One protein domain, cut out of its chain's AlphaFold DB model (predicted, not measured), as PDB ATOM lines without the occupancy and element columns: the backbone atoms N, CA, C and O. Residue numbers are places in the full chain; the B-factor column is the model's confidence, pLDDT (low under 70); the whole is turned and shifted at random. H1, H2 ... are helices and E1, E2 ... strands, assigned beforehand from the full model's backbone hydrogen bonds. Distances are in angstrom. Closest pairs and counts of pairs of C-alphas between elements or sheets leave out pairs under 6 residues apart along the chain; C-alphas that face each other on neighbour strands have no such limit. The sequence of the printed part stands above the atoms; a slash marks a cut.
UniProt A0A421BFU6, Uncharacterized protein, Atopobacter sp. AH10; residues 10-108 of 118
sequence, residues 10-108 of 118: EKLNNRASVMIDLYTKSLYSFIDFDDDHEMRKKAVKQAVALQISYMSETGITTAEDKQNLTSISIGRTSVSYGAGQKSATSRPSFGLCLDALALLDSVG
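Overview. This is residues 10 to 108 of the 118 residues of an uncharacterized protein of Atopobacter sp. AH10 (UniProt A0A421BFU6). A long helix, H2, makes the core: H1 crosses it steeply, and the shorter H4 packs side by side with it, running the opposite way. Beyond one end of this helical part, the small strand hairpin E1 and E2 makes one end of the domain, with the short helix H3 next to it in the chain, and residues 84 to 90 stick out as a free loop on the way back to H4. The printed part has 99 residues, with four named helices and two named strands in the order H1, H2, H3, E1, E2, H4; the sheet has the order E1 - E2, antiparallel, and the class is mostly helix. The whole is compact, with a radius of gyration of the C-alphas of 14.5 A and spans of 42 by 32 by 22 A.

Along the chain. Begin at the sheet: E1 is residues 71 to 74, with C-alpha 71 at (183.006, 126.162, 109.793), and E2 is residues 77 to 80. Just before them in the chain is H3, residues 63 to 68, 8.6 A long. Now find C-alpha 38 at (168.607, 151.244, 132.835); from there H2, residues 38 to 58, runs 30.1 A from first to last C-alpha. H1, residues 10 to 23, starts at C-alpha 10, (191.359, 147.889, 124.052), and is 20.0 A long. H4, residues 98 to 106, is 12.3 A long and ends at C-alpha 106, (165.043, 141.831, 123.890).

Arrangement. Look first at the hairpin E1 and E2, whose directions stand at 165 degrees: N 72 and O 79 are 2.9 A apart and N 74 and O 77 are 2.8 A apart, within hydrogen-bond range. C-alphas 73 and 78 face each other at 4.2 A. Moving outward, the closest C-alphas of E1 and H2 are those of Ile 72 and Thr 58, 7.9 A apart. H2 and H4 touch, closest at the C-alphas of Ala 47 and Ala 100, 4.4 A apart; they run opposite ways at a shallow tilt of 9 degrees. H2 and H1 touch too, closest at the C-alphas of Val 48 and Ala 16, 5.7 A apart, and run opposite ways at a steep tilt of 56 degrees. H1 and H4 are near each other, with 5 pairs of C-alphas within 10 A. H3 touches no helix. In H1, H2, H3 and H4 every O i to N i+4 pair is within hydrogen-bond range.

Size, cuts and confidence. The two C-alphas farthest apart are those of Phe 30 and Arg 76, 44.0 A. The printed part, residues 10 to 108, has no cut. Two links are long: 14 residues from H1 to H2 and 17 from E2 to H4; in the second, residues 84 to 90 stand free. The mean pLDDT of the printed part is 75.5, and you will find residues 62 to 94 under 70.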
ATOM      1  N   GLU A  10     191.785 146.550 124.477       84.88
ATOM      2  CA  GLU A  10     191.359 147.889 124.052       84.88
ATOM      3  C   GLU A  10     190.968 147.935 122.565       84.88
ATOM      4  O   GLU A  10     189.964 148.542 122.186       84.88
ATOM      5  N   LYS A  11     191.707 147.216 121.715       86.06
ATOM      6  CA  LYS A  11     191.412 147.090 120.284       86.06
ATOM      7  C   LYS A  11     190.136 146.283 120.054       86.06
ATOM      8  O   LYS A  11     189.311 146.677 119.227       86.06
ATOM      9  N   LEU A  12     189.961 145.185 120.791       85.56
ATOM     10  CA  LEU A  12     188.746 144.367 120.746       85.56
ATOM     11  C   LEU A  12     187.529 145.149 121.239       85.56
ATOM     12  O   LEU A  12     186.487 145.123 120.593       85.56
ATOM     13  N   ASN A  13     187.681 145.905 122.324       87.88
ATOM     14  CA  ASN A  13     186.635 146.750 122.883       87.88
ATOM     15  C   ASN A  13     186.199 147.834 121.893       87.88
ATOM     16  O   ASN A  13     185.011 147.971 121.620       87.88
ATOM     17  N   ASN A  14     187.145 148.553 121.284       88.12
ATOM     18  CA  ASN A  14     186.821 149.555 120.267       88.12
ATOM     19  C   ASN A  14     186.071 148.937 119.082       88.12
ATOM     20  O   ASN A  14     185.097 149.502 118.589       88.12
ATOM     21  N   ARG A  15     186.479 147.743 118.646       86.31
ATOM     22  CA  ARG A  15     185.838 147.053 117.524       86.31
ATOM     23  C   ARG A  15     184.447 146.527 117.870       86.31
ATOM     24  O   ARG A  15     183.531 146.666 117.062       86.31
ATOM     25  N   ALA A  16     184.280 145.966 119.065       88.25
ATOM     26  CA  ALA A  16     182.993 145.536 119.591       88.25
ATOM     27  C   ALA A  16     182.024 146.721 119.711       88.25
ATOM     28  O   ALA A  16     180.902 146.630 119.218       88.25
ATOM     29  N   SER A  17     182.473 147.847 120.268       88.00
ATOM     30  CA  SER A  17     181.678 149.076 120.370       88.00
ATOM     31  C   SER A  17     181.215 149.569 119.001       88.00
ATOM     32  O   SER A  17     180.025 149.788 118.818       88.00
ATOM     33  N   VAL A  18     182.099 149.613 117.995       87.94
ATOM     34  CA  VAL A  18     181.718 150.001 116.623       87.94
ATOM     35  C   VAL A  18     180.643 149.077 116.036       87.94
ATOM     36  O   VAL A  18     179.716 149.553 115.383       87.94
ATOM     37  N   MET A  19     180.729 147.762 116.263       86.88
ATOM     38  CA  MET A  19     179.704 146.818 115.789       86.88
ATOM     39  C   MET A  19     178.347 147.039 116.466       86.88
ATOM     40  O   MET A  19     177.309 146.968 115.806       86.88
ATOM     41  N   ILE A  20     178.350 147.300 117.773       88.38
ATOM     42  CA  ILE A  20     177.137 147.557 118.559       88.38
ATOM     43  C   ILE A  20     176.526 148.909 118.182       88.38
ATOM     44  O   ILE A  20     175.313 149.001 117.984       88.38
ATOM     45  N   ASP A  21     177.342 149.941 118.000       88.62
ATOM     46  CA  ASP A  21     176.895 151.248 117.522       88.62
ATOM     47  C   ASP A  21     176.263 151.127 116.138       88.62
ATOM     48  O   ASP A  21     175.165 151.626 115.908       88.62
ATOM     49  N   LEU A  22     176.886 150.380 115.227       85.75
ATOM     50  CA  LEU A  22     176.333 150.151 113.896       85.75
ATOM     51  C   LEU A  22     174.973 149.428 113.952       85.75
ATOM     52  O   LEU A  22     174.055 149.784 113.212       85.75
ATOM     53  N   TYR A  23     174.807 148.471 114.872       84.69
ATOM     54  CA  TYR A  23     173.527 147.791 115.105       84.69
ATOM     55  C   TYR A  23     172.446 148.721 115.654       84.69
ATOM     56  O   TYR A  23     171.301 148.705 115.195       84.69
ATOM     57  N   THR A  24     172.816 149.549 116.627       86.31
ATOM     58  CA  THR A  24     171.927 150.518 117.278       86.31
ATOM     59  C   THR A  24     171.731 151.793 116.453       86.31
ATOM     60  O   THR A  24     171.045 152.707 116.904       86.31
ATOM     61  N   LYS A  25     172.270 151.849 115.225       85.81
ATOM     62  CA  LYS A  25     172.212 153.006 114.311       85.81
ATOM     63  C   LYS A  25     172.859 154.265 114.903       85.81
ATOM     64  O   LYS A  25     172.379 155.373 114.675       85.81
ATOM     65  N   SER A  26     173.927 154.084 115.675       85.88
ATOM     66  CA  SER A  26     174.682 155.144 116.347       85.88
ATOM     67  C   SER A  26     173.800 156.032 117.227       85.88
ATOM     68  O   SER A  26     174.020 157.235 117.327       85.88
ATOM     69  N   LEU A  27     172.788 155.443 117.878       85.62
ATOM     70  CA  LEU A  27     171.840 156.162 118.736       85.62
ATOM     71  C   LEU A  27     172.551 157.023 119.793       85.62
ATOM     72  O   LEU A  27     172.178 158.174 120.007       85.62
ATOM     73  N   TYR A  28     173.612 156.485 120.396       85.44
ATOM     74  CA  TYR A  28     174.391 157.148 121.445       85.44
ATOM     75  C   TYR A  28     175.336 158.248 120.935       85.44
ATOM     76  O   TYR A  28     176.011 158.899 121.722       85.44
ATOM     77  N   SER A  29     175.376 158.500 119.624       86.69
ATOM     78  CA  SER A  29     175.960 159.735 119.082       86.69
ATOM     79  C   SER A  29     174.996 160.923 119.171       86.69
ATOM     80  O   SER A  29     175.430 162.067 119.076       86.69
ATOM     81  N   PHE A  30     173.694 160.662 119.334       85.44
ATOM     82  CA  PHE A  30     172.642 161.681 119.388       85.44
ATOM     83  C   PHE A  30     172.030 161.848 120.781       85.44
ATOM     84  O   PHE A  30     171.477 162.905 121.077       85.44
ATOM     85  N   ILE A  31     172.091 160.806 121.610       87.38
ATOM     86  CA  ILE A  31     171.510 160.761 122.954       87.38
ATOM     87  C   ILE A  31     172.626 160.438 123.942       87.38
ATOM     88  O   ILE A  31     173.449 159.567 123.658       87.38
ATOM     89  N   ASP A  32     172.633 161.107 125.094       88.50
ATOM     90  CA  ASP A  32     173.553 160.747 126.166       88.50
ATOM     91  C   ASP A  32     173.246 159.330 126.666       88.50
ATOM     92  O   ASP A  32     172.095 158.960 126.917       88.50
ATOM     93  N   PHE A  33     174.289 158.515 126.786       86.69
ATOM     94  CA  PHE A  33     174.154 157.138 127.233       86.69
ATOM     95  C   PHE A  33     173.588 157.074 128.653       86.69
ATOM     96  O   PHE A  33     172.845 156.145 128.959       86.69
ATOM     97  N   ASP A  34     173.901 158.045 129.513       87.12
ATOM     98  CA  ASP A  34     173.464 158.030 130.910       87.12
ATOM     99  C   ASP A  34     171.981 158.378 131.096       87.12
ATOM    100  O   ASP A  34     171.347 157.831 132.008       87.12
ATOM    101  N   ASP A  35     171.402 159.153 130.181       87.94
ATOM    102  CA  ASP A  35     169.975 159.504 130.166       87.94
ATOM    103  C   ASP A  35     169.079 158.351 129.678       87.94
ATOM    104  O   ASP A  35     167.849 158.410 129.764       87.94
ATOM    105  N   ASP A  36     169.680 157.269 129.181       86.31
ATOM    106  CA  ASP A  36     168.955 156.109 128.691       86.31
ATOM    107  C   ASP A  36     168.380 155.235 129.834       86.31
ATOM    108  O   ASP A  36     168.876 155.183 130.965       86.31
ATOM    109  N   HIS A  37     167.318 154.489 129.530       87.31
ATOM    110  CA  HIS A  37     166.677 153.549 130.433       87.31
ATOM    111  C   HIS A  37     167.657 152.460 130.891       87.31
ATOM    112  O   HIS A  37     168.358 151.843 130.086       87.31
ATOM    113  N   GLU A  38     167.665 152.172 132.195       89.38
ATOM    114  CA  GLU A  38     168.607 151.244 132.835       89.38
ATOM    115  C   GLU A  38     168.680 149.872 132.154       89.38
ATOM    116  O   GLU A  38     169.770 149.318 132.000       89.38
ATOM    117  N   MET A  39     167.538 149.352 131.692       87.06
ATOM    118  CA  MET A  39     167.475 148.076 130.975       87.06
ATOM    119  C   MET A  39     168.277 148.107 129.668       87.06
ATOM    120  O   MET A  39     169.050 147.185 129.406       87.06
ATOM    121  N   ARG A  40     168.156 149.183 128.875       87.19
ATOM    122  CA  ARG A  40     168.902 149.347 127.617       87.19
ATOM    123  C   ARG A  40     170.389 149.533 127.884       87.19
ATOM    124  O   ARG A  40     171.201 148.823 127.294       87.19
ATOM    125  N   LYS A  41     170.748 150.375 128.859       90.38
ATOM    126  CA  LYS A  41     172.148 150.588 129.269       90.38
ATOM    127  C   LYS A  41     172.826 149.286 129.674       90.38
ATOM    128  O   LYS A  41     173.953 149.002 129.263       90.38
ATOM    129  N   LYS A  42     172.143 148.474 130.484       90.88
ATOM    130  CA  LYS A  42     172.656 147.176 130.928       90.88
ATOM    131  C   LYS A  42     172.817 146.211 129.756       90.88
ATOM    132  O   LYS A  42     173.866 145.578 129.658       90.88
ATOM    133  N   ALA A  43     171.834 146.143 128.860       90.56
ATOM    134  CA  ALA A  43     171.900 145.285 127.683       90.56
ATOM    135  C   ALA A  43     173.055 145.665 126.750       90.56
ATOM    136  O   ALA A  43     173.782 144.781 126.313       90.56
ATOM    137  N   VAL A  44     173.299 146.959 126.514       90.12
ATOM    138  CA  VAL A  44     174.424 147.423 125.683       90.12
ATOM    139  C   VAL A  44     175.768 147.048 126.309       90.12
ATOM    140  O   VAL A  44     176.612 146.461 125.636       90.12
ATOM    141  N   LYS A  45     175.951 147.281 127.617       91.50
ATOM    142  CA  LYS A  45     177.177 146.874 128.335       91.50
ATOM    143  C   LYS A  45     177.412 145.362 128.263       91.50
ATOM    144  O   LYS A  45     178.538 144.919 128.053       91.50
ATOM    145  N   GLN A  46     176.353 144.569 128.424       91.25
ATOM    146  CA  GLN A  46     176.429 143.110 128.327       91.25
ATOM    147  C   GLN A  46     176.713 142.639 126.897       91.25
ATOM    148  O   GLN A  46     177.516 141.729 126.708       91.25
ATOM    149  N   ALA A  47     176.110 143.275 125.895       91.31
ATOM    150  CA  ALA A  47     176.321 142.944 124.492       91.31
ATOM    151  C   ALA A  47     177.769 143.214 124.054       91.31
ATOM    152  O   ALA A  47     178.361 142.370 123.385       91.31
ATOM    153  N   VAL A  48     178.374 144.326 124.493       90.88
ATOM    154  CA  VAL A  48     179.804 144.610 124.260       90.88
ATOM    155  C   VAL A  48     180.683 143.538 124.905       90.88
ATOM    156  O   VAL A  48     181.567 142.997 124.246       90.88
ATOM    157  N   ALA A  49     180.414 143.166 126.161       90.31
ATOM    158  CA  ALA A  49     181.187 142.134 126.855       90.31
ATOM    159  C   ALA A  49     181.116 140.767 126.148       90.31
ATOM    160  O   ALA A  49     182.142 140.115 125.956       90.31
ATOM    161  N   LEU A  50     179.924 140.355 125.706       89.19
ATOM    162  CA  LEU A  50     179.738 139.115 124.944       89.19
ATOM    163  C   LEU A  50     180.442 139.164 123.590       89.19
ATOM    164  O   LEU A  50     181.026 138.168 123.167       89.19
ATOM    165  N   GLN A  51     180.425 140.318 122.921       89.19
ATOM    166  CA  GLN A  51     181.119 140.486 121.651       89.19
ATOM    167  C   GLN A  51     182.638 140.374 121.821       89.19
ATOM    168  O   GLN A  51     183.287 139.730 121.002       89.19
ATOM    169  N   ILE A  52     183.205 140.935 122.894       88.75
ATOM    170  CA  ILE A  52     184.635 140.799 123.206       88.75
ATOM    171  C   ILE A  52     184.992 139.337 123.509       88.75
ATOM    172  O   ILE A  52     185.973 138.841 122.958       88.75
ATOM    173  N   SER A  53     184.185 138.628 124.314       86.81
ATOM    174  CA  SER A  53     184.393 137.192 124.594       86.81
ATOM    175  C   SER A  53     184.390 136.379 123.302       86.81
ATOM    176  O   SER A  53     185.316 135.620 123.036       86.81
ATOM    177  N   TYR A  54     183.404 136.625 122.435       84.50
ATOM    178  CA  TYR A  54     183.298 135.959 121.142       84.50
ATOM    179  C   TYR A  54     184.515 136.228 120.247       84.50
ATOM    180  O   TYR A  54     185.061 135.297 119.655       84.50
ATOM    181  N   MET A  55     184.969 137.481 120.149       84.19
ATOM    182  CA  MET A  55     186.162 137.826 119.367       84.19
ATOM    183  C   MET A  55     187.422 137.156 119.926       84.19
ATOM    184  O   MET A  55     188.241 136.675 119.149       84.19
ATOM    185  N   SER A  56     187.562 137.098 121.253       83.69
ATOM    186  CA  SER A  56     188.698 136.457 121.920       83.69
ATOM    187  C   SER A  56     188.713 134.941 121.710       83.69
ATOM    188  O   SER A  56     189.775 134.366 121.494       83.69
ATOM    189  N   GLU A  57     187.553 134.286 121.759       81.69
ATOM    190  CA  GLU A  57     187.436 132.829 121.611       81.69
ATOM    191  C   GLU A  57     187.559 132.367 120.156       81.69
ATOM    192  O   GLU A  57     188.116 131.307 119.880       81.69
ATOM    193  N   THR A  58     187.023 133.146 119.212       76.62
ATOM    194  CA  THR A  58     186.955 132.752 117.796       76.62
ATOM    195  C   THR A  58     188.064 133.345 116.935       76.62
ATOM    196  O   THR A  58     188.284 132.871 115.821       76.62
ATOM    197  N   GLY A  59     188.727 134.410 117.395       74.50
ATOM    198  CA  GLY A  59     189.643 135.215 116.582       74.50
ATOM    199  C   GLY A  59     188.955 136.000 115.457       74.50
ATOM    200  O   GLY A  59     189.623 136.692 114.688       74.50
ATOM    201  N   ILE A  60     187.624 135.922 115.336       72.25
ATOM    202  CA  ILE A  60     186.860 136.609 114.294       72.25
ATOM    203  C   ILE A  60     186.640 138.039 114.735       72.25
ATOM    204  O   ILE A  60     185.842 138.319 115.629       72.25
ATOM    205  N   THR A  61     187.308 138.963 114.058       70.88
ATOM    206  CA  THR A  61     187.175 140.385 114.367       70.88
ATOM    207  C   THR A  61     186.262 141.109 113.383       70.88
ATOM    208  O   THR A  61     185.809 142.209 113.691       70.88
ATOM    209  N   THR A  62     185.950 140.534 112.216       67.31
ATOM    210  CA  THR A  62     185.266 141.242 111.116       67.31
ATOM    211  C   THR A  62     184.047 140.490 110.590       67.31
ATOM    212  O   THR A  62     183.994 139.263 110.606       67.31
ATOM    213  N   ALA A  63     183.075 141.228 110.044       63.28
ATOM    214  CA  ALA A  63     181.956 140.636 109.313       63.28
ATOM    215  C   ALA A  63     182.417 139.853 108.067       63.28
ATOM    216  O   ALA A  63     181.831 138.819 107.761       63.28
ATOM    217  N   GLU A  64     183.479 140.302 107.386       58.97
ATOM    218  CA  GLU A  64     184.091 139.567 106.269       58.97
ATOM    219  C   GLU A  64     184.701 138.241 106.727       58.97
ATOM    220  O   GLU A  64     184.406 137.206 106.136       58.97
ATOM    221  N   ASP A  65     185.456 138.242 107.832       58.25
ATOM    222  CA  ASP A  65     185.995 137.013 108.428       58.25
ATOM    223  C   ASP A  65     184.874 136.031 108.774       58.25
ATOM    224  O   ASP A  65     184.988 134.844 108.491       58.25
ATOM    225  N   LYS A  66     183.752 136.529 109.310       62.03
ATOM    226  CA  LYS A  66     182.574 135.711 109.625       62.03
ATOM    227  C   LYS A  66     181.900 135.131 108.375       62.03
ATOM    228  O   LYS A  66     181.442 133.997 108.422       62.03
ATOM    229  N   GLN A  67     181.823 135.885 107.274       60.56
ATOM    230  CA  GLN A  67     181.263 135.399 106.002       60.56
ATOM    231  C   GLN A  67     182.184 134.395 105.302       60.56
ATOM    232  O   GLN A  67     181.699 133.468 104.655       60.56
ATOM    233  N   ASN A  68     183.497 134.566 105.446       55.44
ATOM    234  CA  ASN A  68     184.504 133.654 104.909       55.44
ATOM    235  C   ASN A  68     184.654 132.381 105.758       55.44
ATOM    236  O   ASN A  68     185.255 131.404 105.309       55.44
ATOM    237  N   LEU A  69     184.092 132.370 106.969       58.34
ATOM    238  CA  LEU A  69     184.139 131.233 107.868       58.34
ATOM    239  C   LEU A  69     183.078 130.185 107.507       58.34
ATOM    240  O   LEU A  69     181.907 130.287 107.865       58.34
ATOM    241  N   THR A  70     183.499 129.131 106.820       56.25
ATOM    242  CA  THR A  70     182.621 128.016 106.431       56.25
ATOM    243  C   THR A  70     182.331 127.047 107.583       56.25
ATOM    244  O   THR A  70     181.298 126.376 107.588       56.25
ATOM    245  N   SER A  71     183.208 126.978 108.590       55.16
ATOM    246  CA  SER A  71     183.006 126.162 109.793       55.16
ATOM    247  C   SER A  71     183.899 126.621 110.946       55.16
ATOM    248  O   SER A  71     185.063 126.947 110.720       55.16
ATOM    249  N   ILE A  72     183.371 126.632 112.174       58.69
ATOM    250  CA  ILE A  72     184.156 126.808 113.406       58.69
ATOM    251  C   ILE A  72     184.013 125.558 114.271       58.69
ATOM    252  O   ILE A  72     182.920 125.017 114.415       58.69
ATOM    253  N   SER A  73     185.116 125.107 114.863       50.72
ATOM    254  CA  SER A  73     185.114 124.042 115.869       50.72
ATOM    255  C   SER A  73     185.473 124.645 117.224       50.72
ATOM    256  O   SER A  73     186.627 124.988 117.458       50.72
ATOM    257  N   ILE A  74     184.483 124.795 118.105       59.25
ATOM    258  CA  ILE A  74     184.678 125.198 119.503       59.25
ATOM    259  C   ILE A  74     184.743 123.922 120.344       59.25
ATOM    260  O   ILE A  74     183.740 123.248 120.596       59.25
ATOM    261  N   GLY A  75     185.956 123.542 120.746       67.31
ATOM    262  CA  GLY A  75     186.201 122.329 121.526       67.31
ATOM    263  C   GLY A  75     185.732 121.059 120.803       67.31
ATOM    264  O   GLY A  75     186.292 120.679 119.779       67.31
ATOM    265  N   ARG A  76     184.711 120.382 121.352       57.03
ATOM    266  CA  ARG A  76     184.095 119.179 120.751       57.03
ATOM    267  C   ARG A  76     182.930 119.488 119.804       57.03
ATOM    268  O   ARG A  76     182.400 118.567 119.186       57.03
ATOM    269  N   THR A  77     182.524 120.747 119.689       59.25
ATOM    270  CA  THR A  77     181.326 121.150 118.952       59.25
ATOM    271  C   THR A  77     181.734 121.869 117.672       59.25
ATOM    272  O   THR A  77     182.396 122.903 117.719       59.25
ATOM    273  N   SER A  78     181.338 121.329 116.519       46.47
ATOM    274  CA  SER A  78     181.578 121.942 115.209       46.47
ATOM    275  C   SER A  78     180.295 122.579 114.691       46.47
ATOM    276  O   SER A  78     179.270 121.907 114.589       46.47
ATOM    277  N   VAL A  79     180.353 123.862 114.342       56.62
ATOM    278  CA  VAL A  79     179.259 124.612 113.719       56.62
ATOM    279  C   VAL A  79     179.663 124.953 112.288       56.62
ATOM    280  O   VAL A  79     180.600 125.719 112.062       56.62
ATOM    281  N   SER A  80     178.961 124.366 111.321       54.06
ATOM    282  CA  SER A  80     179.156 124.610 109.888       54.06
ATOM    283  C   SER A  80     178.176 125.684 109.418       54.06
ATOM    284  O   SER A  80     176.964 125.459 109.414       54.06
ATOM    285  N   TYR A  81     178.682 126.837 108.987       58.69
ATOM    286  CA  TYR A  81     177.863 127.885 108.383       58.69
ATOM    287  C   TYR A  81     177.815 127.630 106.875       58.69
ATOM    288  O   TYR A  81     178.613 128.149 106.098       58.69
ATOM    289  N   GLY A  82     176.907 126.747 106.454       49.56
ATOM    290  CA  GLY A  82     176.635 126.535 105.034       49.56
ATOM    291  C   GLY A  82     176.123 127.829 104.401       49.56
ATOM    292  O   GLY A  82     175.274 128.500 104.985       49.56
ATOM    293  N   ALA A  83     176.629 128.173 103.214       49.53
ATOM    294  CA  ALA A  83     176.208 129.320 102.407       49.53
ATOM    295  C   ALA A  83     174.753 129.160 101.907       49.53
ATOM    296  O   ALA A  83     174.488 128.963 100.723       49.53
ATOM    297  N   GLY A  84     173.794 129.179 102.829       46.25
ATOM    298  CA  GLY A  84     172.367 129.110 102.558       46.25
ATOM    299  C   GLY A  84     171.839 130.493 102.207       46.25
ATOM    300  O   GLY A  84     171.796 131.367 103.063       46.25
ATOM    301  N   GLN A  85     171.498 130.666 100.929       43.69
ATOM    302  CA  GLN A  85     170.617 131.683 100.340       43.69
ATOM    303  C   GLN A  85     170.472 133.006 101.115       43.69
ATOM    304  O   GLN A  85     169.719 133.118 102.079       43.69
ATOM    305  N   LYS A  86     171.112 134.059 100.589       46.62
ATOM    306  CA  LYS A  86     170.812 135.452 100.938       46.62
ATOM    307  C   LYS A  86     169.331 135.733 100.639       46.62
ATOM    308  O   LYS A  86     168.988 136.020  99.493       46.62
ATOM    309  N   SER A  87     168.448 135.649 101.636       42.53
ATOM    310  CA  SER A  87     167.142 136.301 101.522       42.53
ATOM    311  C   SER A  87     167.413 137.806 101.492       42.53
ATOM    312  O   SER A  87     168.151 138.334 102.327       42.53
ATOM    313  N   ALA A  88     166.852 138.503 100.505       46.09
ATOM    314  CA  ALA A  88     167.010 139.948 100.322       46.09
ATOM    315  C   ALA A  88     166.412 140.787 101.477       46.09
ATOM    316  O   ALA A  88     166.502 142.008 101.467       46.09
ATOM    317  N   THR A  89     165.822 140.125 102.477       44.94
ATOM    318  CA  THR A  89     165.182 140.696 103.667       44.94
ATOM    319  C   THR A  89     165.976 140.467 104.956       44.94
ATOM    320  O   THR A  89     165.561 140.918 106.022       44.94
ATOM    321  N   SER A  90     167.120 139.775 104.897       49.38
ATOM    322  CA  SER A  90     167.935 139.526 106.085       49.38
ATOM    323  C   SER A  90     168.702 140.788 106.477       49.38
ATOM    324  O   SER A  90     169.538 141.292 105.723       49.38
ATOM    325  N   ARG A  91     168.385 141.308 107.667       54.09
ATOM    326  CA  ARG A  91     169.071 142.423 108.332       54.09
ATOM    327  C   ARG A  91     170.590 142.236 108.188       54.09
ATOM    328  O   ARG A  91     171.057 141.117 108.414       54.09
ATOM    329  N   PRO A  92     171.373 143.270 107.818       54.34
ATOM    330  CA  PRO A  92     172.815 143.122 107.659       54.34
ATOM    331  C   PRO A  92     173.397 142.492 108.926       54.34
ATOM    332  O   PRO A  92     173.330 143.066 110.010       54.34
ATOM    333  N   SER A  93     173.914 141.267 108.804       60.12
ATOM    334  CA  SER A  93     174.580 140.603 109.916       60.12
ATOM    335  C   SER A  93     175.904 141.332 110.107       60.12
ATOM    336  O   SER A  93     176.876 141.050 109.410       60.12
ATOM    337  N   PHE A  94     175.938 142.313 111.010       65.25
ATOM    338  CA  PHE A  94     177.101 143.169 111.287       65.25
ATOM    339  C   PHE A  94     178.305 142.414 111.885       65.25
ATOM    340  O   PHE A  94     179.185 143.014 112.490       65.25
ATOM    341  N   GLY A  95     178.347 141.085 111.765       70.44
ATOM    342  CA  GLY A  95     179.347 140.246 112.418       70.44
ATOM    343  C   GLY A  95     179.093 140.033 113.914       70.44
ATOM    344  O   GLY A  95     179.916 139.405 114.570       70.44
ATOM    345  N   LEU A  96     177.959 140.498 114.451       77.25
ATOM    346  CA  LEU A  96     177.622 140.358 115.871       77.25
ATOM    347  C   LEU A  96     177.441 138.897 116.296       77.25
ATOM    348  O   LEU A  96     176.990 138.052 115.513       77.25
ATOM    349  N   CYS A  97     177.789 138.616 117.548       82.56
ATOM    350  CA  CYS A  97     177.471 137.372 118.229       82.56
ATOM    351  C   CYS A  97     175.948 137.206 118.342       82.56
ATOM    352  O   CYS A  97     175.218 138.182 118.529       82.56
ATOM    353  N   LEU A  98     175.467 135.965 118.224       81.50
ATOM    354  CA  LEU A  98     174.040 135.652 118.309       81.50
ATOM    355  C   LEU A  98     173.461 136.038 119.679       81.50
ATOM    356  O   LEU A  98     172.375 136.607 119.744       81.50
ATOM    357  N   ASP A  99     174.221 135.809 120.752       83.62
ATOM    358  CA  ASP A  99     173.806 136.128 122.121       83.62
ATOM    359  C   ASP A  99     173.706 137.642 122.348       83.62
ATOM    360  O   ASP A  99     172.759 138.129 122.967       83.62
ATOM    361  N   ALA A 100     174.650 138.408 121.787       87.00
ATOM    362  CA  ALA A 100     174.613 139.868 121.823       87.00
ATOM    363  C   ALA A 100     173.399 140.412 121.053       87.00
ATOM    364  O   ALA A 100     172.721 141.322 121.530       87.00
ATOM    365  N   LEU A 101     173.087 139.821 119.896       85.12
ATOM    366  CA  LEU A 101     171.918 140.176 119.091       85.12
ATOM    367  C   LEU A 101     170.617 139.893 119.856       85.12
ATOM    368  O   LEU A 101     169.778 140.781 119.966       85.12
ATOM    369  N   ALA A 102     170.477 138.708 120.454       85.62
ATOM    370  CA  ALA A 102     169.293 138.342 121.231       85.62
ATOM    371  C   ALA A 102     169.048 139.300 122.410       85.62
ATOM    372  O   ALA A 102     167.909 139.700 122.660       85.62
ATOM    373  N   LEU A 103     170.109 139.720 123.108       87.38
ATOM    374  CA  LEU A 103     170.001 140.718 124.175       87.38
ATOM    375  C   LEU A 103     169.563 142.088 123.653       87.38
ATOM    376  O   LEU A 103     168.670 142.698 124.239       87.38
ATOM    377  N   LEU A 104     170.148 142.572 122.556       87.06
ATOM    378  CA  LEU A 104     169.778 143.863 121.965       87.06
ATOM    379  C   LEU A 104     168.337 143.855 121.428       87.06
ATOM    380  O   LEU A 104     167.615 144.846 121.562       87.06
ATOM    381  N   ASP A 105     167.889 142.728 120.885       85.81
ATOM    382  CA  ASP A 105     166.515 142.545 120.421       85.81
ATOM    383  C   ASP A 105     165.523 142.517 121.575       85.81
ATOM    384  O   ASP A 105     164.471 143.151 121.484       85.81
ATOM    385  N   SER A 106     165.888 141.883 122.693       83.69
ATOM    386  CA  SER A 106     165.043 141.831 123.890       83.69
ATOM    387  C   SER A 106     164.717 143.213 124.467       83.69
ATOM    388  O   SER A 106     163.663 143.391 125.074       83.69
ATOM    389  N   VAL A 107     165.586 144.206 124.242       86.56
ATOM    390  CA  VAL A 107     165.399 145.586 124.718       86.56
ATOM    391  C   VAL A 107     164.887 146.546 123.637       86.56
ATOM    392  O   VAL A 107     164.811 147.754 123.867       86.56
ATOM    393  N   GLY A 108     164.508 146.024 122.467       82.12
ATOM    394  CA  GLY A 108     163.820 146.777 121.418       82.12
ATOM    395  C   GLY A 108     164.712 147.392 120.336       82.12
ATOM    396  O   GLY A 108     164.176 148.024 119.426       82.12
TER     397      GLY A 108